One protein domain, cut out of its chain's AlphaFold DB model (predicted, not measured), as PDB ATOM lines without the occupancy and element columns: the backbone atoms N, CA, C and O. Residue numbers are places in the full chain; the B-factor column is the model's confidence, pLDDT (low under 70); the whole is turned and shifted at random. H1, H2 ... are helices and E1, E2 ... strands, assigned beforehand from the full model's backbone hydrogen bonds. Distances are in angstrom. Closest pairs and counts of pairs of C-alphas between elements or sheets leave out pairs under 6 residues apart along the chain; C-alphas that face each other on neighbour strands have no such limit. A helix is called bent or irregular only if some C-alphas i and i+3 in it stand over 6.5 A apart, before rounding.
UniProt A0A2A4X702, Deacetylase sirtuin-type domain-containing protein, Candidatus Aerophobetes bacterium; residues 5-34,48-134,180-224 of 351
ATOM      1  N   SER A   5      81.063  31.510  88.119       43.62
ATOM      2  CA  SER A   5      80.312  30.621  89.008       43.62
ATOM      3  C   SER A   5      80.910  30.554  90.418       43.62
ATOM      4  O   SER A   5      80.237  30.141  91.343       43.62
ATOM      5  N   ARG A   6      82.135  31.027  90.667       40.38
ATOM      6  CA  ARG A   6      82.633  31.168  92.052       40.38
ATOM      7  C   ARG A   6      82.219  32.479  92.721       40.38
ATOM      8  O   ARG A   6      82.098  32.518  93.938       40.38
ATOM      9  N   PHE A   7      81.960  33.522  91.930       38.94
ATOM     10  CA  PHE A   7      81.454  34.822  92.399       38.94
ATOM     11  C   PHE A   7      79.921  34.850  92.495       38.94
ATOM     12  O   PHE A   7      79.358  35.485  93.380       38.94
ATOM     13  N   PHE A   8      79.264  34.124  91.587       40.88
ATOM     14  CA  PHE A   8      77.816  34.066  91.385       40.88
ATOM     15  C   PHE A   8      77.238  32.648  91.534       40.88
ATOM     16  O   PHE A   8      76.031  32.480  91.446       40.88
ATOM     17  N   GLY A   9      78.024  31.604  91.804       31.86
ATOM     18  CA  GLY A   9      77.482  30.261  92.124       31.86
ATOM     19  C   GLY A   9      76.938  30.159  93.541       31.86
ATOM     20  O   GLY A   9      76.376  29.136  93.913       31.86
ATOM     21  N   ARG A  10      77.059  31.254  94.302       36.44
ATOM     22  CA  ARG A  10      76.194  31.604  95.431       36.44
ATOM     23  C   ARG A  10      75.378  32.880  95.193       36.44
ATOM     24  O   ARG A  10      74.737  33.347  96.125       36.44
ATOM     25  N   CYS A  11      75.280  33.388  93.959       30.81
ATOM     26  CA  CYS A  11      74.062  34.095  93.545       30.81
ATOM     27  C   CYS A  11      72.961  33.049  93.363       30.81
ATOM     28  O   CYS A  11      72.395  32.856  92.291       30.81
ATOM     29  N   ILE A  12      72.631  32.397  94.476       34.56
ATOM     30  CA  ILE A  12      71.241  32.218  94.837       34.56
ATOM     31  C   ILE A  12      70.692  33.639  94.720       34.56
ATOM     32  O   ILE A  12      71.038  34.505  95.523       34.56
ATOM     33  N   CYS A  13      69.951  33.932  93.648       32.06
ATOM     34  CA  CYS A  13      69.008  35.034  93.741       32.06
ATOM     35  C   CYS A  13      68.261  34.762  95.049       32.06
ATOM     36  O   CYS A  13      67.677  33.690  95.187       32.06
ATOM     37  N   LEU A  14      68.395  35.674  96.013       36.50
ATOM     38  CA  LEU A  14      67.713  35.650  97.304       36.50
ATOM     39  C   LEU A  14      68.336  34.743  98.387       36.50
ATOM     40  O   LEU A  14      67.739  33.771  98.843       36.50
ATOM     41  N   SER A  15      69.487  35.148  98.935       33.78
ATOM     42  CA  SER A  15      69.508  35.339 100.396       33.78
ATOM     43  C   SER A  15      69.058  36.770 100.671       33.78
ATOM     44  O   SER A  15      69.817  37.637 101.091       33.78
ATOM     45  N   MET A  16      67.811  37.046 100.307       38.03
ATOM     46  CA  MET A  16      67.163  38.247 100.771       38.03
ATOM     47  C   MET A  16      66.804  37.959 102.206       38.03
ATOM     48  O   MET A  16      65.928  37.150 102.483       38.03
ATOM     49  N   VAL A  17      67.525  38.591 103.106       39.50
ATOM     50  CA  VAL A  17      67.132  38.592 104.496       39.50
ATOM     51  C   VAL A  17      66.290  39.836 104.674       39.50
ATOM     52  O   VAL A  17      66.750  40.957 104.441       39.50
ATOM     53  N   ILE A  18      65.035  39.624 105.028       41.84
ATOM     54  CA  ILE A  18      64.170  40.719 105.421       41.84
ATOM     55  C   ILE A  18      64.399  40.939 106.911       41.84
ATOM     56  O   ILE A  18      63.845  40.223 107.740       41.84
ATOM     57  N   THR A  19      65.241  41.904 107.268       38.66
ATOM     58  CA  THR A  19      65.466  42.311 108.666       38.66
ATOM     59  C   THR A  19      64.541  43.459 109.020       38.66
ATOM     60  O   THR A  19      64.987  44.567 109.287       38.66
ATOM     61  N   GLY A  20      63.229  43.234 108.949       33.62
ATOM     62  CA  GLY A  20      62.315  44.368 108.816       33.62
ATOM     63  C   GLY A  20      61.028  44.359 109.611       33.62
ATOM     64  O   GLY A  20      60.313  45.342 109.536       33.62
ATOM     65  N   LEU A  21      60.715  43.339 110.402       37.56
ATOM     66  CA  LEU A  21      59.679  43.479 111.422       37.56
ATOM     67  C   LEU A  21      60.237  42.904 112.718       37.56
ATOM     68  O   LEU A  21      60.152  41.710 112.965       37.56
ATOM     69  N   THR A  22      60.843  43.753 113.553       38.12
ATOM     70  CA  THR A  22      61.013  43.413 114.969       38.12
ATOM     71  C   THR A  22      59.610  43.418 115.568       38.12
ATOM     72  O   THR A  22      59.076  44.462 115.946       38.12
ATOM     73  N   VAL A  23      58.933  42.279 115.500       40.22
ATOM     74  CA  VAL A  23      57.747  42.013 116.306       40.22
ATOM     75  C   VAL A  23      58.290  41.327 117.539       40.22
ATOM     76  O   VAL A  23      59.012  40.343 117.419       40.22
ATOM     77  N   PHE A  24      58.028  41.881 118.716       37.44
ATOM     78  CA  PHE A  24      58.231  41.119 119.937       37.44
ATOM     79  C   PHE A  24      57.273  39.933 119.855       37.44
ATOM     80  O   PHE A  24      56.059  40.120 119.919       37.44
ATOM     81  N   ALA A  25      57.807  38.747 119.581       44.25
ATOM     82  CA  ALA A  25      57.001  37.551 119.503       44.25
ATOM     83  C   ALA A  25      56.658  37.104 120.922       44.25
ATOM     84  O   ALA A  25      57.535  36.742 121.709       44.25
ATOM     85  N   ASP A  26      55.371  37.149 121.252       47.06
ATOM     86  CA  ASP A  26      54.852  36.363 122.363       47.06
ATOM     87  C   ASP A  26      55.157  34.877 122.102       47.06
ATOM     88  O   ASP A  26      55.135  34.461 120.936       47.06
ATOM     89  N   PRO A  27      55.379  34.053 123.146       51.31
ATOM     90  CA  PRO A  27      55.444  32.605 122.973       51.31
ATOM     91  C   PRO A  27      54.238  32.137 122.159       51.31
ATOM     92  O   PRO A  27      53.129  32.651 122.346       51.31
ATOM     93  N   ILE A  28      54.451  31.194 121.237       55.62
ATOM     94  CA  ILE A  28      53.375  30.708 120.370       55.62
ATOM     95  C   ILE A  28      52.302  30.047 121.235       55.62
ATOM     96  O   ILE A  28      52.377  28.885 121.628       55.62
ATOM     97  N   VAL A  29      51.268  30.829 121.521       58.56
ATOM     98  CA  VAL A  29      49.968  30.323 121.905       58.56
ATOM     99  C   VAL A  29      49.310  29.954 120.589       58.56
ATOM    100  O   VAL A  29      48.989  30.827 119.784       58.56
ATOM    101  N   MET A  30      49.163  28.653 120.354       65.69
ATOM    102  CA  MET A  30      48.459  28.090 119.204       65.69
ATOM    103  C   MET A  30      46.955  28.346 119.331       65.69
ATOM    104  O   MET A  30      46.165  27.424 119.179       65.69
ATOM    105  N   GLU A  31      46.531  29.567 119.618       76.88
ATOM    106  CA  GLU A  31      45.148  30.022 119.554       76.88
ATOM    107  C   GLU A  31      45.029  31.011 118.399       76.88
ATOM    108  O   GLU A  31      45.989  31.699 118.049       76.88
ATOM    109  N   ALA A  32      43.856  31.052 117.773       81.81
ATOM    110  CA  ALA A  32      43.575  32.052 116.760       81.81
ATOM    111  C   ALA A  32      43.653  33.442 117.404       81.81
ATOM    112  O   ALA A  32      42.916  33.737 118.347       81.81
ATOM    113  N   LYS A  33      44.560  34.284 116.908       89.25
ATOM    114  CA  LYS A  33      44.683  35.671 117.351       89.25
ATOM    115  C   LYS A  33      43.958  36.576 116.365       89.25
ATOM    116  O   LYS A  33      44.055  36.403 115.150       89.25
ATOM    117  N   THR A  34      43.236  37.553 116.897       93.25
ATOM    118  CA  THR A  34      42.596  38.605 116.108       93.25
ATOM    119  C   THR A  34      43.448  39.866 116.150       93.25
ATOM    120  O   THR A  34      44.091  40.171 117.154       93.25
ATOM    121  N   LYS A  48      59.187  49.873 109.197       88.44
ATOM    122  CA  LYS A  48      60.139  50.009 108.122       88.44
ATOM    123  C   LYS A  48      60.164  48.735 107.304       88.44
ATOM    124  O   LYS A  48      60.075  47.649 107.861       88.44
ATOM    125  N   LEU A  49      60.319  48.867 105.996       88.88
ATOM    126  CA  LEU A  49      60.739  47.751 105.159       88.88
ATOM    127  C   LEU A  49      62.243  47.817 104.981       88.88
ATOM    128  O   LEU A  49      62.751  48.813 104.478       88.88
ATOM    129  N   ASP A  50      62.930  46.751 105.365       87.88
ATOM    130  CA  ASP A  50      64.379  46.622 105.258       87.88
ATOM    131  C   ASP A  50      64.708  45.369 104.449       87.88
ATOM    132  O   ASP A  50      64.362  44.250 104.839       87.88
ATOM    133  N   MET A  51      65.315  45.576 103.285       87.94
ATOM    134  CA  MET A  51      65.573  44.525 102.308       87.94
ATOM    135  C   MET A  51      67.001  44.611 101.797       87.94
ATOM    136  O   MET A  51      67.488  45.693 101.472       87.94
ATOM    137  N   CYS A  52      67.649  43.454 101.674       87.75
ATOM    138  CA  CYS A  52      69.041  43.347 101.258       87.75
ATOM    139  C   CYS A  52      69.216  42.282 100.169       87.75
ATOM    140  O   CYS A  52      68.813  41.136 100.339       87.75
ATOM    141  N   TRP A  53      69.871  42.651  99.070       88.62
ATOM    142  CA  TRP A  53      70.382  41.756  98.037       88.62
ATOM    143  C   TRP A  53      71.892  41.628  98.200       88.62
ATOM    144  O   TRP A  53      72.630  42.573  97.922       88.62
ATOM    145  N   SER A  54      72.354  40.453  98.609       85.38
ATOM    146  CA  SER A  54      73.780  40.137  98.724       85.38
ATOM    147  C   SER A  54      74.330  39.590  97.403       85.38
ATOM    148  O   SER A  54      73.702  38.750  96.757       85.38
ATOM    149  N   PHE A  55      75.517  40.042  96.997       85.19
ATOM    150  CA  PHE A  55      76.207  39.562  95.796       85.19
ATOM    151  C   PHE A  55      77.724  39.574  95.998       85.19
ATOM    152  O   PHE A  55      78.292  40.541  96.488       85.19
ATOM    153  N   GLY A  56      78.418  38.502  95.614       82.69
ATOM    154  CA  GLY A  56      79.850  38.372  95.902       82.69
ATOM    155  C   GLY A  56      80.177  38.401  97.405       82.69
ATOM    156  O   GLY A  56      79.319  38.205  98.263       82.69
ATOM    157  N   GLU A  57      81.447  38.619  97.737       83.12
ATOM    158  CA  GLU A  57      81.921  38.607  99.124       83.12
ATOM    159  C   GLU A  57      81.717  39.979  99.790       83.12
ATOM    160  O   GLU A  57      82.398  40.947  99.449       83.12
ATOM    161  N   ASN A  58      80.791  40.076 100.750       84.81
ATOM    162  CA  ASN A  58      80.454  41.313 101.478       84.81
ATOM    163  C   ASN A  58      80.069  42.506 100.576       84.81
ATOM    164  O   ASN A  58      80.329  43.656 100.942       84.81
ATOM    165  N   SER A  59      79.508  42.251  99.387       89.00
ATOM    166  CA  SER A  59      78.864  43.300  98.587       89.00
ATOM    167  C   SER A  59      77.354  43.129  98.657       89.00
ATOM    168  O   SER A  59      76.843  42.006  98.693       89.00
ATOM    169  N   HIS A  60      76.641  44.246  98.704       90.81
ATOM    170  CA  HIS A  60      75.195  44.240  98.842       90.81
ATOM    171  C   HIS A  60      74.559  45.492  98.260       90.81
ATOM    172  O   HIS A  60      75.187  46.540  98.119       90.81
ATOM    173  N   TYR A  61      73.278  45.359  97.944       92.94
ATOM    174  CA  TYR A  61      72.358  46.459  97.741       92.94
ATOM    175  C   TYR A  61      71.272  46.333  98.795       92.94
ATOM    176  O   TYR A  61      70.638  45.288  98.902       92.94
ATOM    177  N   ARG A  62      71.059  47.385  99.569       91.44
ATOM    178  CA  ARG A  62      70.081  47.420 100.642       91.44
ATOM    179  C   ARG A  62      69.216  48.653 100.504       91.44
ATOM    180  O   ARG A  62      69.696  49.700 100.072       91.44
ATOM    181  N   PHE A  63      67.962  48.547 100.911       93.19
ATOM    182  CA  PHE A  63      67.167  49.725 101.205       93.19
ATOM    183  C   PHE A  63      66.425  49.581 102.523       93.19
ATOM    184  O   PHE A  63      66.058  48.479 102.926       93.19
ATOM    185  N   GLU A  64      66.164  50.727 103.137       91.62
ATOM    186  CA  GLU A  64      65.229  50.893 104.235       91.62
ATOM    187  C   GLU A  64      64.163  51.908 103.808       91.62
ATOM    188  O   GLU A  64      64.482  53.002 103.351       91.62
ATOM    189  N   SER A  65      62.892  51.549 103.923       92.88
ATOM    190  CA  SER A  65      61.764  52.416 103.593       92.88
ATOM    191  C   SER A  65      60.932  52.645 104.838       92.88
ATOM    192  O   SER A  65      60.466  51.687 105.446       92.88
ATOM    193  N   THR A  66      60.723  53.904 105.199       91.62
ATOM    194  CA  THR A  66      59.881  54.333 106.323       91.62
ATOM    195  C   THR A  66      58.796  55.283 105.813       91.62
ATOM    196  O   THR A  66      58.683  55.533 104.604       91.62
ATOM    197  N   ASN A  67      57.977  55.830 106.715       88.44
ATOM    198  CA  ASN A  67      57.119  56.958 106.355       88.44
ATOM    199  C   ASN A  67      57.976  58.152 105.896       88.44
ATOM    200  O   ASN A  67      57.791  58.580 104.760       88.44
ATOM    201  N   ALA A  68      59.019  58.501 106.659       91.25
ATOM    202  CA  ALA A  68      59.887  59.662 106.440       91.25
ATOM    203  C   ALA A  68      60.731  59.643 105.150       91.25
ATOM    204  O   ALA A  68      61.226  60.687 104.720       91.25
ATOM    205  N   GLY A  69      60.931  58.481 104.526       94.25
ATOM    206  CA  GLY A  69      61.691  58.398 103.282       94.25
ATOM    207  C   GLY A  69      62.214  57.008 102.961       94.25
ATOM    208  O   GLY A  69      61.858  56.018 103.603       94.25
ATOM    209  N   VAL A  70      63.073  56.955 101.948       96.00
ATOM    210  CA  VAL A  70      63.775  55.748 101.513       96.00
ATOM    211  C   VAL A  70      65.276  55.983 101.600       96.00
ATOM    212  O   VAL A  70      65.821  56.834 100.898       96.00
ATOM    213  N   TYR A  71      65.940  55.193 102.432       95.00
ATOM    214  CA  TYR A  71      67.387  55.062 102.464       95.00
ATOM    215  C   TYR A  71      67.813  53.904 101.562       95.00
ATOM    216  O   TYR A  71      67.213  52.832 101.589       95.00
ATOM    217  N   MET A  72      68.851  54.101 100.760       95.50
ATOM    218  CA  MET A  72      69.454  53.073  99.917       95.50
ATOM    219  C   MET A  72      70.956  53.045 100.139       95.50
ATOM    220  O   MET A  72      71.597  54.091 100.220       95.50
ATOM    221  N   GLU A  73      71.520  51.847 100.142       94.31
ATOM    222  CA  GLU A  73      72.947  51.616 100.277       94.31
ATOM    223  C   GLU A  73      73.413  50.578  99.260       94.31
ATOM    224  O   GLU A  73      72.806  49.520  99.103       94.31
ATOM    225  N   ILE A  74      74.513  50.866  98.573       94.69
ATOM    226  CA  ILE A  74      75.224  49.892  97.750       94.69
ATOM    227  C   ILE A  74      76.641  49.811  98.282       94.69
ATOM    228  O   ILE A  74      77.382  50.789  98.200       94.69
ATOM    229  N   ARG A  75      77.035  48.638  98.765       93.19
ATOM    230  CA  ARG A  75      78.414  48.328  99.134       93.19
ATOM    231  C   ARG A  75      78.997  47.407  98.075       93.19
ATOM    232  O   ARG A  75      78.463  46.334  97.822       93.19
ATOM    233  N   LEU A  76      80.093  47.823  97.458       93.00
ATOM    234  CA  LEU A  76      80.840  47.070  96.456       93.00
ATOM    235  C   LEU A  76      82.206  46.736  97.048       93.00
ATOM    236  O   LEU A  76      83.068  47.607  97.158       93.00
ATOM    237  N   ASN A  77      82.407  45.485  97.446       90.50
ATOM    238  CA  ASN A  77      83.723  44.989  97.839       90.50
ATOM    239  C   ASN A  77      84.542  44.631  96.583       90.50
ATOM    240  O   ASN A  77      84.167  45.017  95.478       90.50
ATOM    241  N   LYS A  78      85.656  43.903  96.725       87.75
ATOM    242  CA  LYS A  78      86.574  43.499  95.645       87.75
ATOM    243  C   LYS A  78      85.861  42.782  94.488       87.75
ATOM    244  O   LYS A  78      85.867  41.558  94.410       87.75
ATOM    245  N   LEU A  79      85.279  43.547  93.568       85.56
ATOM    246  CA  LEU A  79      84.621  43.030  92.376       85.56
ATOM    247  C   LEU A  79      85.659  42.502  91.370       85.56
ATOM    248  O   LEU A  79      86.789  42.998  91.316       85.56
ATOM    249  N   PRO A  80      85.289  41.524  90.524       88.81
ATOM    250  CA  PRO A  80      86.115  41.108  89.399       88.81
ATOM    251  C   PRO A  80      86.395  42.273  88.432       88.81
ATOM    252  O   PRO A  80      85.536  43.125  88.212       88.81
ATOM    253  N   LYS A  81      87.571  42.276  87.786       90.75
ATOM    254  CA  LYS A  81      88.024  43.350  86.867       90.75
ATOM    255  C   LYS A  81      87.068  43.653  85.708       90.75
ATOM    256  O   LYS A  81      87.084  44.734  85.137       90.75
ATOM    257  N   GLU A  82      86.222  42.705  85.326       91.00
ATOM    258  CA  GLU A  82      85.184  42.932  84.311       91.00
ATOM    259  C   GLU A  82      84.141  43.993  84.713       91.00
ATOM    260  O   GLU A  82      83.434  44.508  83.844       91.00
ATOM    261  N   PHE A  83      84.064  44.349  86.001       91.88
ATOM    262  CA  PHE A  83      83.240  45.444  86.510       91.88
ATOM    263  C   PHE A  83      83.981  46.788  86.563       91.88
ATOM    264  O   PHE A  83      83.363  47.782  86.933       91.88
ATOM    265  N   ASP A  84      85.247  46.877  86.136       91.81
ATOM    266  CA  ASP A  84      86.017  48.133  86.146       91.81
ATOM    267  C   ASP A  84      85.313  49.239  85.341       91.81
ATOM    268  O   ASP A  84      85.270  50.394  85.764       91.81
ATOM    269  N   THR A  85      84.702  48.890  84.202       93.81
ATOM    270  CA  THR A  85      83.922  49.840  83.389       93.81
ATOM    271  C   THR A  85      82.690  50.354  84.133       93.81
ATOM    272  O   THR A  85      82.381  51.538  84.030       93.81
ATOM    273  N   PHE A  86      82.011  49.486  84.889       93.44
ATOM    274  CA  PHE A  86      80.877  49.872  85.730       93.44
ATOM    275  C   PHE A  86      81.341  50.784  86.865       93.44
ATOM    276  O   PHE A  86      80.829  51.887  86.995       93.44
ATOM    277  N   ILE A  87      82.373  50.390  87.623       92.69
ATOM    278  CA  ILE A  87      82.928  51.224  88.699       92.69
ATOM    279  C   ILE A  87      83.294  52.604  88.162       92.69
ATOM    280  O   ILE A  87      82.861  53.608  88.715       92.69
ATOM    281  N   LYS A  88      84.004  52.669  87.032       93.75
ATOM    282  CA  LYS A  88      84.367  53.935  86.390       93.75
ATOM    283  C   LYS A  88      83.147  54.765  85.969       93.75
ATOM    284  O   LYS A  88      83.229  55.987  85.995       93.75
ATOM    285  N   SER A  89      82.033  54.141  85.573       94.75
ATOM    286  CA  SER A  89      80.832  54.861  85.121       94.75
ATOM    287  C   SER A  89      80.015  55.483  86.256       94.75
ATOM    288  O   SER A  89      79.192  56.363  85.978       94.75
ATOM    289  N   VAL A  90      80.231  55.041  87.500       93.00
ATOM    290  CA  VAL A  90      79.549  55.541  88.705       93.00
ATOM    291  C   VAL A  90      80.493  56.099  89.773       93.00
ATOM    292  O   VAL A  90      80.014  56.569  90.798       93.00
ATOM    293  N   GLN A  91      81.811  56.083  89.548       92.75
ATOM    294  CA  GLN A  91      82.831  56.415  90.555       92.75
ATOM    295  C   GLN A  91      82.612  57.773  91.237       92.75
ATOM    296  O   GLN A  91      82.879  57.895  92.425       92.75
ATOM    297  N   ASP A  92      82.086  58.767  90.515       92.12
ATOM    298  CA  ASP A  92      81.876  60.126  91.033       92.12
ATOM    299  C   ASP A  92      80.729  60.190  92.061       92.12
ATOM    300  O   ASP A  92      80.593  61.167  92.791       92.12
ATOM    301  N   CYS A  93      79.901  59.142  92.124       91.44
ATOM    302  CA  CYS A  93      78.828  58.969  93.102       91.44
ATOM    303  C   CYS A  93      79.228  58.034  94.254       91.44
ATOM    304  O   CYS A  93      78.453  57.863  95.192       91.44
ATOM    305  N   LEU A  94      80.390  57.379  94.168       90.75
ATOM    306  CA  LEU A  94      80.844  56.403  95.153       90.75
ATOM    307  C   LEU A  94      81.838  57.038  96.124       90.75
ATOM    308  O   LEU A  94      82.758  57.750  95.725       90.75
ATOM    309  N   ILE A  95      81.733  56.678  97.399       89.88
ATOM    310  CA  ILE A  95      82.795  56.914  98.370       89.88
ATOM    311  C   ILE A  95      83.682  55.681  98.440       89.88
ATOM    312  O   ILE A  95      83.217  54.569  98.683       89.88
ATOM    313  N   ARG A  96      84.989  55.884  98.292       88.81
ATOM    314  CA  ARG A  96      85.979  54.848  98.569       88.81
ATOM    315  C   ARG A  96      86.226  54.763 100.072       88.81
ATOM    316  O   ARG A  96      86.747  55.708 100.655       88.81
ATOM    317  N   GLU A  97      85.861  53.644 100.687       85.12
ATOM    318  CA  GLU A  97      86.146  53.394 102.109       85.12
ATOM    319  C   GLU A  97      87.581  52.916 102.291       85.12
ATOM    320  O   GLU A  97      88.335  53.454 103.094       85.12
ATOM    321  N   GLU A  98      87.972  51.938 101.478       88.62
ATOM    322  CA  GLU A  98      89.265  51.266 101.543       88.62
ATOM    323  C   GLU A  98      89.710  50.839 100.131       88.62
ATOM    324  O   GLU A  98      88.957  50.962  99.152       88.62
ATOM    325  N   PRO A  99      90.947  50.341  99.947       88.50
ATOM    326  CA  PRO A  99      91.375  49.809  98.661       88.50
ATOM    327  C   PRO A  99      90.488  48.655  98.159       88.50
ATOM    328  O   PRO A  99      90.616  47.513  98.591       88.50
ATOM    329  N   GLY A 100      89.631  48.960  97.180       84.81
ATOM    330  CA  GLY A 100      88.727  47.989  96.560       84.81
ATOM    331  C   GLY A 100      87.347  47.894  97.215       84.81
ATOM    332  O   GLY A 100      86.593  47.007  96.831       84.81
ATOM    333  N   VAL A 101      87.023  48.789  98.157       89.81
ATOM    334  CA  VAL A 101      85.697  48.894  98.782       89.81
ATOM    335  C   VAL A 101      85.093  50.257  98.462       89.81
ATOM    336  O   VAL A 101      85.681  51.298  98.773       89.81
ATOM    337  N   TRP A 102      83.916  50.238  97.849       91.19
ATOM    338  CA  TRP A 102      83.165  51.422  97.456       91.19
ATOM    339  C   TRP A 102      81.759  51.380  98.034       91.19
ATOM    340  O   TRP A 102      81.119  50.333  98.011       91.19
ATOM    341  N   THR A 103      81.263  52.529  98.477       93.00
ATOM    342  CA  THR A 103      79.922  52.656  99.041       93.00
ATOM    343  C   THR A 103      79.182  53.807  98.378       93.00
ATOM    344  O   THR A 103      79.717  54.905  98.246       93.00
ATOM    345  N   PHE A 104      77.939  53.563  97.990       93.81
ATOM    346  CA  PHE A 104      76.942  54.583  97.695       93.81
ATOM    347  C   PHE A 104      75.905  54.551  98.809       93.81
ATOM    348  O   PHE A 104      75.446  53.473  99.176       93.81
ATOM    349  N   SER A 105      75.523  55.714  99.322       93.75
ATOM    350  CA  SER A 105      74.388  55.849 100.238       93.75
ATOM    351  C   SER A 105      73.542  57.031  99.800       93.75
ATOM    352  O   SER A 105      74.074  58.035  99.322       93.75
ATOM    353  N   CYS A 106      72.228  56.896  99.903       95.00
ATOM    354  CA  CYS A 106      71.295  57.915  99.455       95.00
ATOM    355  C   CYS A 106      70.044  57.892 100.321       95.00
ATOM    356  O   CYS A 106      69.418  56.842 100.447       95.00
ATOM    357  N   LEU A 107      69.648  59.050 100.837       95.25
ATOM    358  CA  LEU A 107      68.334  59.262 101.429       95.25
ATOM    359  C   LEU A 107      67.470  60.058 100.448       95.25
ATOM    360  O   LEU A 107      67.915  61.062  99.895       95.25
ATOM    361  N   VAL A 108      66.246  59.591 100.220       95.88
ATOM    362  CA  VAL A 108      65.199  60.341  99.522       95.88
ATOM    363  C   VAL A 108      64.056  60.547 100.506       95.88
ATOM    364  O   VAL A 108      63.413  59.571 100.898       95.88
ATOM    365  N   ASN A 109      63.833  61.786 100.942       94.25
ATOM    366  CA  ASN A 109      62.799  62.098 101.932       94.25
ATOM    367  C   ASN A 109      61.395  62.206 101.301       94.25
ATOM    368  O   ASN A 109      61.217  62.043 100.091       94.25
ATOM    369  N   GLU A 110      60.378  62.468 102.125       92.38
ATOM    370  CA  GLU A 110      58.990  62.658 101.670       92.38
ATOM    371  C   GLU A 110      58.807  63.840 100.704       92.38
ATOM    372  O   GLU A 110      57.898  63.816  99.876       92.38
ATOM    373  N   GLN A 111      59.666  64.858 100.786       93.62
ATOM    374  CA  GLN A 111      59.670  66.027  99.901       93.62
ATOM    375  C   GLN A 111      60.457  65.779  98.604       93.62
ATOM    376  O   GLN A 111      60.660  66.703  97.820       93.62
ATOM    377  N   GLU A 112      60.872  64.531  98.365       92.50
ATOM    378  CA  GLU A 112      61.659  64.103  97.206       92.50
ATOM    379  C   GLU A 112      63.062  64.730  97.137       92.50
ATOM    380  O   GLU A 112      63.729  64.676  96.099       92.50
ATOM    381  N   GLU A 113      63.541  65.294  98.244       94.00
ATOM    382  CA  GLU A 113      64.896  65.818  98.351       94.00
ATOM    383  C   GLU A 113      65.881  64.657  98.487       94.00
ATOM    384  O   GLU A 113      65.623  63.665  99.173       94.00
ATOM    385  N   ILE A 114      67.014  64.782  97.794       94.50
ATOM    386  CA  ILE A 114      68.024  63.732  97.694       94.50
ATOM    387  C   ILE A 114      69.256  64.162  98.479       94.50
ATOM    388  O   ILE A 114      69.915  65.141  98.122       94.50
ATOM    389  N   GLU A 115      69.620  63.367  99.474       93.19
ATOM    390  CA  GLU A 115      70.892  63.475 100.176       93.19
ATOM    391  C   GLU A 115      71.794  62.307  99.767       93.19
ATOM    392  O   GLU A 115      71.559  61.151 100.125       93.19
ATOM    393  N   ILE A 116      72.827  62.604  98.977       91.00
ATOM    394  CA  ILE A 116      73.855  61.632  98.594       91.00
ATOM    395  C   ILE A 116      74.916  61.599  99.691       91.00
ATOM    396  O   ILE A 116      75.323  62.645 100.191       91.00
ATOM    397  N   ASN A 117      75.418  60.405  99.996       85.25
ATOM    398  CA  ASN A 117      76.385  60.140 101.059       85.25
ATOM    399  C   ASN A 117      75.829  60.328 102.476       85.25
ATOM    400  O   ASN A 117      76.581  60.679 103.386       85.25
ATOM    401  N   ALA A 118      74.539  60.038 102.652       81.12
ATOM    402  CA  ALA A 118      73.796  60.074 103.911       81.12
ATOM    403  C   ALA A 118      74.258  58.987 104.916       81.12
ATOM    404  O   ALA A 118      73.476  58.154 105.366       81.12
ATOM    405  N   ARG A 119      75.554  58.947 105.251       72.06
ATOM    406  CA  ARG A 119      76.168  57.919 106.111       72.06
ATOM    407  C   ARG A 119      75.735  58.010 107.564       72.06
ATOM    408  O   ARG A 119      75.679  56.987 108.236       72.06
ATOM    409  N   ASP A 120      75.402  59.207 108.027       72.94
ATOM    410  CA  ASP A 120      74.935  59.421 109.397       72.94
ATOM    411  C   ASP A 120      73.525  58.839 109.617       72.94
ATOM    412  O   ASP A 120      73.106  58.643 110.755       72.94
ATOM    413  N   HIS A 121      72.823  58.478 108.533       69.19
ATOM    414  CA  HIS A 121      71.569  57.725 108.581       69.19
ATOM    415  C   HIS A 121      71.765  56.212 108.723       69.19
ATOM    416  O   HIS A 121      70.788  55.494 108.947       69.19
ATOM    417  N   ILE A 122      73.003  55.707 108.644       62.03
ATOM    418  CA  ILE A 122      73.288  54.319 109.005       62.03
ATOM    419  C   ILE A 122      73.035  54.202 110.503       62.03
ATOM    420  O   ILE A 122      73.845  54.644 111.319       62.03
ATOM    421  N   VAL A 123      71.910  53.585 110.871       55.31
ATOM    422  CA  VAL A 123      71.631  53.228 112.263       55.31
ATOM    423  C   VAL A 123      72.794  52.359 112.741       55.31
ATOM    424  O   VAL A 123      72.958  51.208 112.325       55.31
ATOM    425  N   SER A 124      73.650  52.950 113.572       43.84
ATOM    426  CA  SER A 124      74.830  52.314 114.140       43.84
ATOM    427  C   SER A 124      74.420  50.995 114.800       43.84
ATOM    428  O   SER A 124      73.694  51.008 115.791       43.84
ATOM    429  N   GLY A 125      74.853  49.862 114.243       54.69
ATOM    430  CA  GLY A 125      74.577  48.530 114.798       54.69
ATOM    431  C   GLY A 125      73.880  47.543 113.862       54.69
ATOM    432  O   GLY A 125      73.763  46.371 114.215       54.69
ATOM    433  N   LEU A 126      73.463  47.959 112.663       53.38
ATOM    434  CA  LEU A 126      72.893  47.042 111.676       53.38
ATOM    435  C   LEU A 126      73.983  46.137 111.086       53.38
ATOM    436  O   LEU A 126      74.725  46.528 110.187       53.38
ATOM    437  N   ARG A 127      74.083  44.913 111.612       59.06
ATOM    438  CA  ARG A 127      74.830  43.830 110.966       59.06
ATOM    439  C   ARG A 127      74.210  43.567 109.598       59.06
ATOM    440  O   ARG A 127      72.991  43.673 109.455       59.06
ATOM    441  N   THR A 128      75.040  43.218 108.612       59.56
ATOM    442  CA  THR A 128      74.544  42.615 107.373       59.56
ATOM    443  C   THR A 128      73.576  41.515 107.778       59.56
ATOM    444  O   THR A 128      73.934  40.701 108.636       59.56
ATOM    445  N   PRO A 129      72.353  41.530 107.244       58.19
ATOM    446  CA  PRO A 129      71.364  40.553 107.627       58.19
ATOM    447  C   PRO A 129      71.923  39.133 107.509       58.19
ATOM    448  O   PRO A 129      72.490  38.768 106.477       58.19
ATOM    449  N   ASP A 130      71.821  38.360 108.587       66.56
ATOM    450  CA  ASP A 130      72.378  37.017 108.618       66.56
ATOM    451  C   ASP A 130      71.483  36.091 107.795       66.56
ATOM    452  O   ASP A 130      70.382  35.720 108.206       66.56
ATOM    453  N   SER A 131      71.945  35.740 106.599       63.91
ATOM    454  CA  SER A 131      71.211  34.843 105.712       63.91
ATOM    455  C   SER A 131      70.972  33.466 106.315       63.91
ATOM    456  O   SER A 131      70.025  32.796 105.909       63.91
ATOM    457  N   GLU A 132      71.790  33.051 107.285       65.75
ATOM    458  CA  GLU A 132      71.620  31.773 107.975       65.75
ATOM    459  C   GLU A 132      70.416  31.805 108.928       65.75
ATOM    460  O   GLU A 132      69.752  30.785 109.102       65.75
ATOM    461  N   LYS A 133      70.042  32.987 109.439       73.31
ATOM    462  CA  LYS A 133      68.828  33.193 110.249       73.31
ATOM    463  C   LYS A 133      67.545  33.258 109.427       73.31
ATOM    464  O   LYS A 133      66.454  33.296 109.988       73.31
ATOM    465  N   TYR A 134      67.642  33.291 108.099       74.06
ATOM    466  CA  TYR A 134      66.466  33.372 107.234       74.06
ATOM    467  C   TYR A 134      65.807  32.006 107.007       74.06
ATOM    468  O   TYR A 134      64.588  31.941 106.858       74.06
ATOM    469  N   ALA A 180      54.925  40.541  94.091       91.06
ATOM    470  CA  ALA A 180      55.800  39.441  94.468       91.06
ATOM    471  C   ALA A 180      57.260  39.802  94.150       91.06
ATOM    472  O   ALA A 180      57.550  40.720  93.379       91.06
ATOM    473  N   MET A 181      58.199  39.041  94.701       87.25
ATOM    474  CA  MET A 181      59.614  39.400  94.640       87.25
ATOM    475  C   MET A 181      60.163  39.561  93.217       87.25
ATOM    476  O   MET A 181      60.782  40.575  92.906       87.25
ATOM    477  N   GLY A 182      59.866  38.614  92.322       89.50
ATOM    478  CA  GLY A 182      60.297  38.708  90.923       89.50
ATOM    479  C   GLY A 182      59.701  39.918  90.193       89.50
ATOM    480  O   GLY A 182      60.330  40.486  89.299       89.50
ATOM    481  N   GLU A 183      58.508  40.367  90.592       93.00
ATOM    482  CA  GLU A 183      57.933  41.601  90.068       93.00
ATOM    483  C   GLU A 183      58.626  42.843  90.634       93.00
ATOM    484  O   GLU A 183      58.939  43.750  89.862       93.00
ATOM    485  N   LEU A 184      58.921  42.881  91.937       93.25
ATOM    486  CA  LEU A 184      59.681  43.976  92.541       93.25
ATOM    487  C   LEU A 184      61.058  44.121  91.879       93.25
ATOM    488  O   LEU A 184      61.429  45.221  91.472       93.25
ATOM    489  N   GLU A 185      61.782  43.019  91.678       93.19
ATOM    490  CA  GLU A 185      63.068  43.011  90.969       93.19
ATOM    491  C   GLU A 185      62.934  43.563  89.542       93.19
ATOM    492  O   GLU A 185      63.717  44.421  89.122       93.19
ATOM    493  N   ARG A 186      61.890  43.151  88.811       95.12
ATOM    494  CA  ARG A 186      61.583  43.673  87.472       95.12
ATOM    495  C   ARG A 186      61.292  45.176  87.493       95.12
ATOM    496  O   ARG A 186      61.786  45.896  86.624       95.12
ATOM    497  N   LEU A 187      60.511  45.660  88.462       95.62
ATOM    498  CA  LEU A 187      60.188  47.083  88.629       95.62
ATOM    499  C   LEU A 187      61.435  47.914  88.962       95.62
ATOM    500  O   LEU A 187      61.603  49.012  88.429       95.62
ATOM    501  N   MET A 188      62.342  47.358  89.767       95.06
ATOM    502  CA  MET A 188      63.652  47.942  90.065       95.06
ATOM    503  C   MET A 188      64.614  47.888  88.863       95.06
ATOM    504  O   MET A 188      65.601  48.625  88.808       95.06
ATOM    505  N   GLY A 189      64.314  47.069  87.851       95.44
ATOM    506  CA  GLY A 189      65.169  46.855  86.684       95.44
ATOM    507  C   GLY A 189      66.373  45.959  86.983       95.44
ATOM    508  O   GLY A 189      67.396  46.044  86.293       95.44
ATOM    509  N   PHE A 190      66.270  45.123  88.013       93.75
ATOM    510  CA  PHE A 190      67.298  44.159  88.362       93.75
ATOM    511  C   PHE A 190      67.311  43.004  87.372       93.75
ATOM    512  O   PHE A 190      66.282  42.509  86.913       93.75
ATOM    513  N   LYS A 191      68.528  42.620  87.006       91.00
ATOM    514  CA  LYS A 191      68.824  41.426  86.227       91.00
ATOM    515  C   LYS A 191      69.464  40.402  87.151       91.00
ATOM    516  O   LYS A 191      69.993  40.759  88.198       91.00
ATOM    517  N   THR A 192      69.444  39.141  86.755       84.50
ATOM    518  CA  THR A 192      70.047  38.059  87.533       84.50
ATOM    519  C   THR A 192      71.523  37.861  87.177       84.50
ATOM    520  O   THR A 192      72.008  38.296  86.128       84.50
ATOM    521  N   GLY A 193      72.260  37.198  88.071       84.88
ATOM    522  CA  GLY A 193      73.662  36.838  87.857       84.88
ATOM    523  C   GLY A 193      74.579  38.051  87.679       84.88
ATOM    524  O   GLY A 193      74.463  39.050  88.384       84.88
ATOM    525  N   VAL A 194      75.498  37.958  86.716       83.50
ATOM    526  CA  VAL A 194      76.551  38.963  86.472       83.50
ATOM    527  C   VAL A 194      76.004  40.345  86.121       83.50
ATOM    528  O   VAL A 194      76.652  41.360  86.375       83.50
ATOM    529  N   ASP A 195      74.798  40.401  85.558       89.06
ATOM    530  CA  ASP A 195      74.173  41.652  85.152       89.06
ATOM    531  C   ASP A 195      73.476  42.378  86.311       89.06
ATOM    532  O   ASP A 195      73.158  43.557  86.158       89.06
ATOM    533  N   PHE A 196      73.298  41.735  87.474       91.19
ATOM    534  CA  PHE A 196      72.730  42.380  88.664       91.19
ATOM    535  C   PHE A 196      73.521  43.632  89.054       91.19
ATOM    536  O   PHE A 196      72.961  44.718  89.177       91.19
ATOM    537  N   VAL A 197      74.847  43.500  89.165       91.31
ATOM    538  CA  VAL A 197      75.739  44.608  89.538       91.31
ATOM    539  C   VAL A 197      75.607  45.766  88.549       91.31
ATOM    540  O   VAL A 197      75.549  46.924  88.948       91.31
ATOM    541  N   ARG A 198      75.482  45.466  87.250       92.44
ATOM    542  CA  ARG A 198      75.291  46.490  86.212       92.44
ATOM    543  C   ARG A 198      73.938  47.186  86.337       92.44
ATOM    544  O   ARG A 198      73.854  48.384  86.086       92.44
ATOM    545  N   SER A 199      72.891  46.480  86.761       94.44
ATOM    546  CA  SER A 199      71.583  47.093  87.024       94.44
ATOM    547  C   SER A 199      71.628  48.147  88.139       94.44
ATOM    548  O   SER A 199      70.839  49.095  88.097       94.44
ATOM    549  N   LEU A 200      72.573  48.053  89.083       95.94
ATOM    550  CA  LEU A 200      72.732  49.041  90.158       95.94
ATOM    551  C   LEU A 200      73.164  50.425  89.652       95.94
ATOM    552  O   LEU A 200      72.906  51.423  90.322       95.94
ATOM    553  N   GLU A 201      73.735  50.525  88.446       95.69
ATOM    554  CA  GLU A 201      74.068  51.815  87.824       95.69
ATOM    555  C   GLU A 201      72.843  52.733  87.744       95.69
ATOM    556  O   GLU A 201      72.942  53.942  87.950       95.69
ATOM    557  N   ARG A 202      71.664  52.153  87.495       94.62
ATOM    558  CA  ARG A 202      70.412  52.906  87.406       94.62
ATOM    559  C   ARG A 202      69.974  53.457  88.760       94.62
ATOM    560  O   ARG A 202      69.451  54.567  88.798       94.62
ATOM    561  N   VAL A 203      70.200  52.704  89.836       96.06
ATOM    562  CA  VAL A 203      69.917  53.141  91.210       96.06
ATOM    563  C   VAL A 203      70.841  54.298  91.578       96.06
ATOM    564  O   VAL A 203      70.364  55.327  92.039       96.06
ATOM    565  N   ILE A 204      72.136  54.183  91.276       96.12
ATOM    566  CA  ILE A 204      73.131  55.220  91.588       96.12
ATOM    567  C   ILE A 204      72.873  56.510  90.797       96.12
ATOM    568  O   ILE A 204      72.915  57.602  91.354       96.12
ATOM    569  N   LYS A 205      72.584  56.402  89.493       95.12
ATOM    570  CA  LYS A 205      72.389  57.574  88.617       95.12
ATOM    571  C   LYS A 205      71.004  58.204  88.732       95.12
ATOM    572  O   LYS A 205      70.828  59.371  88.380       95.12
ATOM    573  N   HIS A 206      70.003  57.440  89.164       96.12
ATOM    574  CA  HIS A 206      68.615  57.894  89.272       96.12
ATOM    575  C   HIS A 206      67.957  57.433  90.585       96.12
ATOM    576  O   HIS A 206      66.901  56.788  90.532       96.12
ATOM    577  N   PRO A 207      68.523  57.785  91.754       95.81
ATOM    578  CA  PRO A 207      68.079  57.253  93.042       95.81
ATOM    579  C   PRO A 207      66.612  57.563  93.329       95.81
ATOM    580  O   PRO A 207      65.880  56.683  93.762       95.81
ATOM    581  N   TYR A 208      66.127  58.749  92.953       96.31
ATOM    582  CA  TYR A 208      64.712  59.104  93.080       96.31
ATOM    583  C   TYR A 208      63.760  58.094  92.407       96.31
ATOM    584  O   TYR A 208      62.733  57.721  92.972       96.31
ATOM    585  N   LYS A 209      64.101  57.583  91.213       96.81
ATOM    586  CA  LYS A 209      63.246  56.605  90.514       96.81
ATOM    587  C   LYS A 209      63.189  55.274  91.261       96.81
ATOM    588  O   LYS A 209      62.119  54.675  91.321       96.81
ATOM    589  N   ALA A 210      64.320  54.829  91.808       96.88
ATOM    590  CA  ALA A 210      64.400  53.621  92.623       96.88
ATOM    591  C   ALA A 210      63.633  53.798  93.944       96.88
ATOM    592  O   ALA A 210      62.771  52.981  94.264       96.88
ATOM    593  N   ALA A 211      63.853  54.917  94.639       97.44
ATOM    594  CA  ALA A 211      63.145  55.278  95.863       97.44
ATOM    595  C   ALA A 211      61.624  55.301  95.664       97.44
ATOM    596  O   ALA A 211      60.893  54.769  96.490       97.44
ATOM    597  N   ARG A 212      61.131  55.822  94.535       97.56
ATOM    598  CA  ARG A 212      59.694  55.819  94.233       97.56
ATOM    599  C   ARG A 212      59.118  54.409  94.077       97.56
ATOM    600  O   ARG A 212      58.020  54.150  94.557       97.56
ATOM    601  N   VAL A 213      59.840  53.491  93.430       97.62
ATOM    602  CA  VAL A 213      59.416  52.079  93.333       97.62
ATOM    603  C   VAL A 213      59.359  51.448  94.726       97.62
ATOM    604  O   VAL A 213      58.357  50.828  95.069       97.62
ATOM    605  N   ILE A 214      60.386  51.674  95.546       96.94
ATOM    606  CA  ILE A 214      60.461  51.179  96.927       96.94
ATOM    607  C   ILE A 214      59.341  51.756  97.799       96.94
ATOM    608  O   ILE A 214      58.710  51.023  98.554       96.94
ATOM    609  N   LYS A 215      59.056  53.057  97.693       96.50
ATOM    610  CA  LYS A 215      57.986  53.715  98.452       96.50
ATOM    611  C   LYS A 215      56.610  53.197  98.043       96.50
ATOM    612  O   LYS A 215      55.778  52.951  98.907       96.50
ATOM    613  N   ASN A 216      56.389  52.963  96.749       97.25
ATOM    614  CA  ASN A 216      55.155  52.348  96.265       97.25
ATOM    615  C   ASN A 216      54.991  50.920  96.799       97.25
ATOM    616  O   ASN A 216      53.909  50.573  97.258       97.25
ATOM    617  N   PHE A 217      56.062  50.121  96.781       96.50
ATOM    618  CA  PHE A 217      56.068  48.783  97.373       96.50
ATOM    619  C   PHE A 217      55.765  48.833  98.877       96.50
ATOM    620  O   PHE A 217      54.885  48.125  99.354       96.50
ATOM    621  N   HIS A 218      56.416  49.741  99.608       94.75
ATOM    622  CA  HIS A 218      56.177  49.956 101.031       94.75
ATOM    623  C   HIS A 218      54.723  50.319 101.333       94.75
ATOM    624  O   HIS A 218      54.082  49.674 102.163       94.75
ATOM    625  N   ASN A 219      54.169  51.290 100.611       95.88
ATOM    626  CA  ASN A 219      52.779  51.680 100.791       95.88
ATOM    627  C   ASN A 219      51.818  50.531 100.460       95.88
ATOM    628  O   ASN A 219      50.831  50.354 101.169       95.88
ATOM    629  N   ALA A 220      52.122  49.733  99.431       96.56
ATOM    630  CA  ALA A 220      51.321  48.568  99.081       96.56
ATOM    631  C   ALA A 220      51.317  47.522 100.207       96.56
ATOM    632  O   ALA A 220      50.254  47.036 100.580       96.56
ATOM    633  N   CYS A 221      52.480  47.229 100.799       95.31
ATOM    634  CA  CYS A 221      52.589  46.295 101.917       95.31
ATOM    635  C   CYS A 221      51.832  46.763 103.166       95.31
ATOM    636  O   CYS A 221      51.222  45.945 103.850       95.31
ATOM    637  N   LEU A 222      51.878  48.059 103.491       93.56
ATOM    638  CA  LEU A 222      51.259  48.553 104.720       93.56
ATOM    639  C   LEU A 222      49.773  48.856 104.566       93.56
ATOM    640  O   LEU A 222      49.013  48.554 105.482       93.56
ATOM    641  N   TYR A 223      49.352  49.473 103.462       95.94
ATOM    642  CA  TYR A 223      48.079  50.203 103.406       95.94
ATOM    643  C   TYR A 223      47.077  49.683 102.372       95.94
ATOM    644  O   TYR A 223      45.946  50.179 102.341       95.94
ATOM    645  N   ASN A 224      47.436  48.701 101.541       97.94
ATOM    646  CA  ASN A 224      46.463  48.122 100.617       97.94
ATOM    647  C   ASN A 224      45.379  47.331 101.361       97.94
ATOM    648  O   ASN A 224      45.524  46.945 102.522       97.94
TER     649      ASN A 224
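AT A GLANCE: This is residues 5 to 34, 48 to 134 and 180 to 224 of the 351 residues of the protein "Deacetylase sirtuin-type domain-containing protein" of Candidatus Aerophobetes bacterium (UniProt A0A2A4X702). A twisted antiparallel sheet, with E1, E2, E3 and E5 side by side and short E4 and E6 both beyond E5, is covered on one face by H2, H4 and H5, while H3 packs on H5. No named helix covers the opposite face, and residues 23 to 34 stick out as a free arm. The printed part has 162 residues, with five named helices and six named strands in the order H1 E1 E2 E3 H2 E4 E5 E6 H3 H4 H5. The class is mixed, helices and strands; the whole is compact, with a radius of gyration of the C-alphas of 16.6 A and spans of 56 by 40 by 31 A.

HOW THE PARTS SIT: E1, residues 49 to 55, E2, residues 59 to 65, and E3, residues 69 to 76, form a meander, each strand the antiparallel neighbour of the one before; N 51 and O 63 are 3.0 A apart and N 62 and O 73 2.8 A, within hydrogen-bond range. E4, residues 95 to 98, E5, residues 101 to 109, and E6, residues 114 to 116, form a second meander. E3 lies on one side of E5, with N 72 and O 106 2.8 A apart; E4 and E6 lie on the other side, with N 95 and O 103 2.8 A and N 107 and O 115 2.9 A apart. H5, residues 207 to 223, is on the sheet at a height of 7.2 A, closest at the C-alphas of Val 70 and Ala 211, 5.7 A apart. H4, residues 195 to 205, is on the same face at a height of 10.0 A, and only just touches H5, only at the corner, with 3 pairs of C-alphas within 8 A, the closest Val 203 and Ala 210, 5.7 A. H2, residues 81 to 93, on the same face, touches H4 at a shallow tilt of 12 degrees, the same way, closest at the C-alphas of Phe 86 and Arg 198, 6.5 A. H3, residues 181 to 188, is not on the sheet and touches residues 210 to 217 of H5, closest at the C-alphas of Met 188 and Ala 210, 6.3 A. H1, residues 5 to 8, is not on the sheet and touches no helix. Every O i to N i+4 pair is within hydrogen-bond range in H3 and H5, against 5 of 9 in H2 and 4 of 7 in H4; H1 is too short for such a pair.

IN THESE COORDINATES: E5 is 26.6 A long, E3 23.3 A, E2 20.0 A and E1 19.8 A; H5 is 23.6 A, H2 19.2 A and H4 16.4 A. C-alpha 49 opens E1 at (60.739, 47.751, 105.159), and C-alpha 223 ends H5 at (48.079, 50.203, 103.406). H2 is irregular, with C-alphas 89 and 92 8.0 A apart.

THE WHOLE: Without residues 23 to 34 the body spans 43 by 32 by 30 A. Residues 35 to 47 and 135 to 179 are not printed, with C-alpha gaps of 22.4 A and 17.7 A. Of the links that are printed whole, none is long. The mean pLDDT of the printed part is 80.8; residues 5 to 30 and 121 to 132 are under 70.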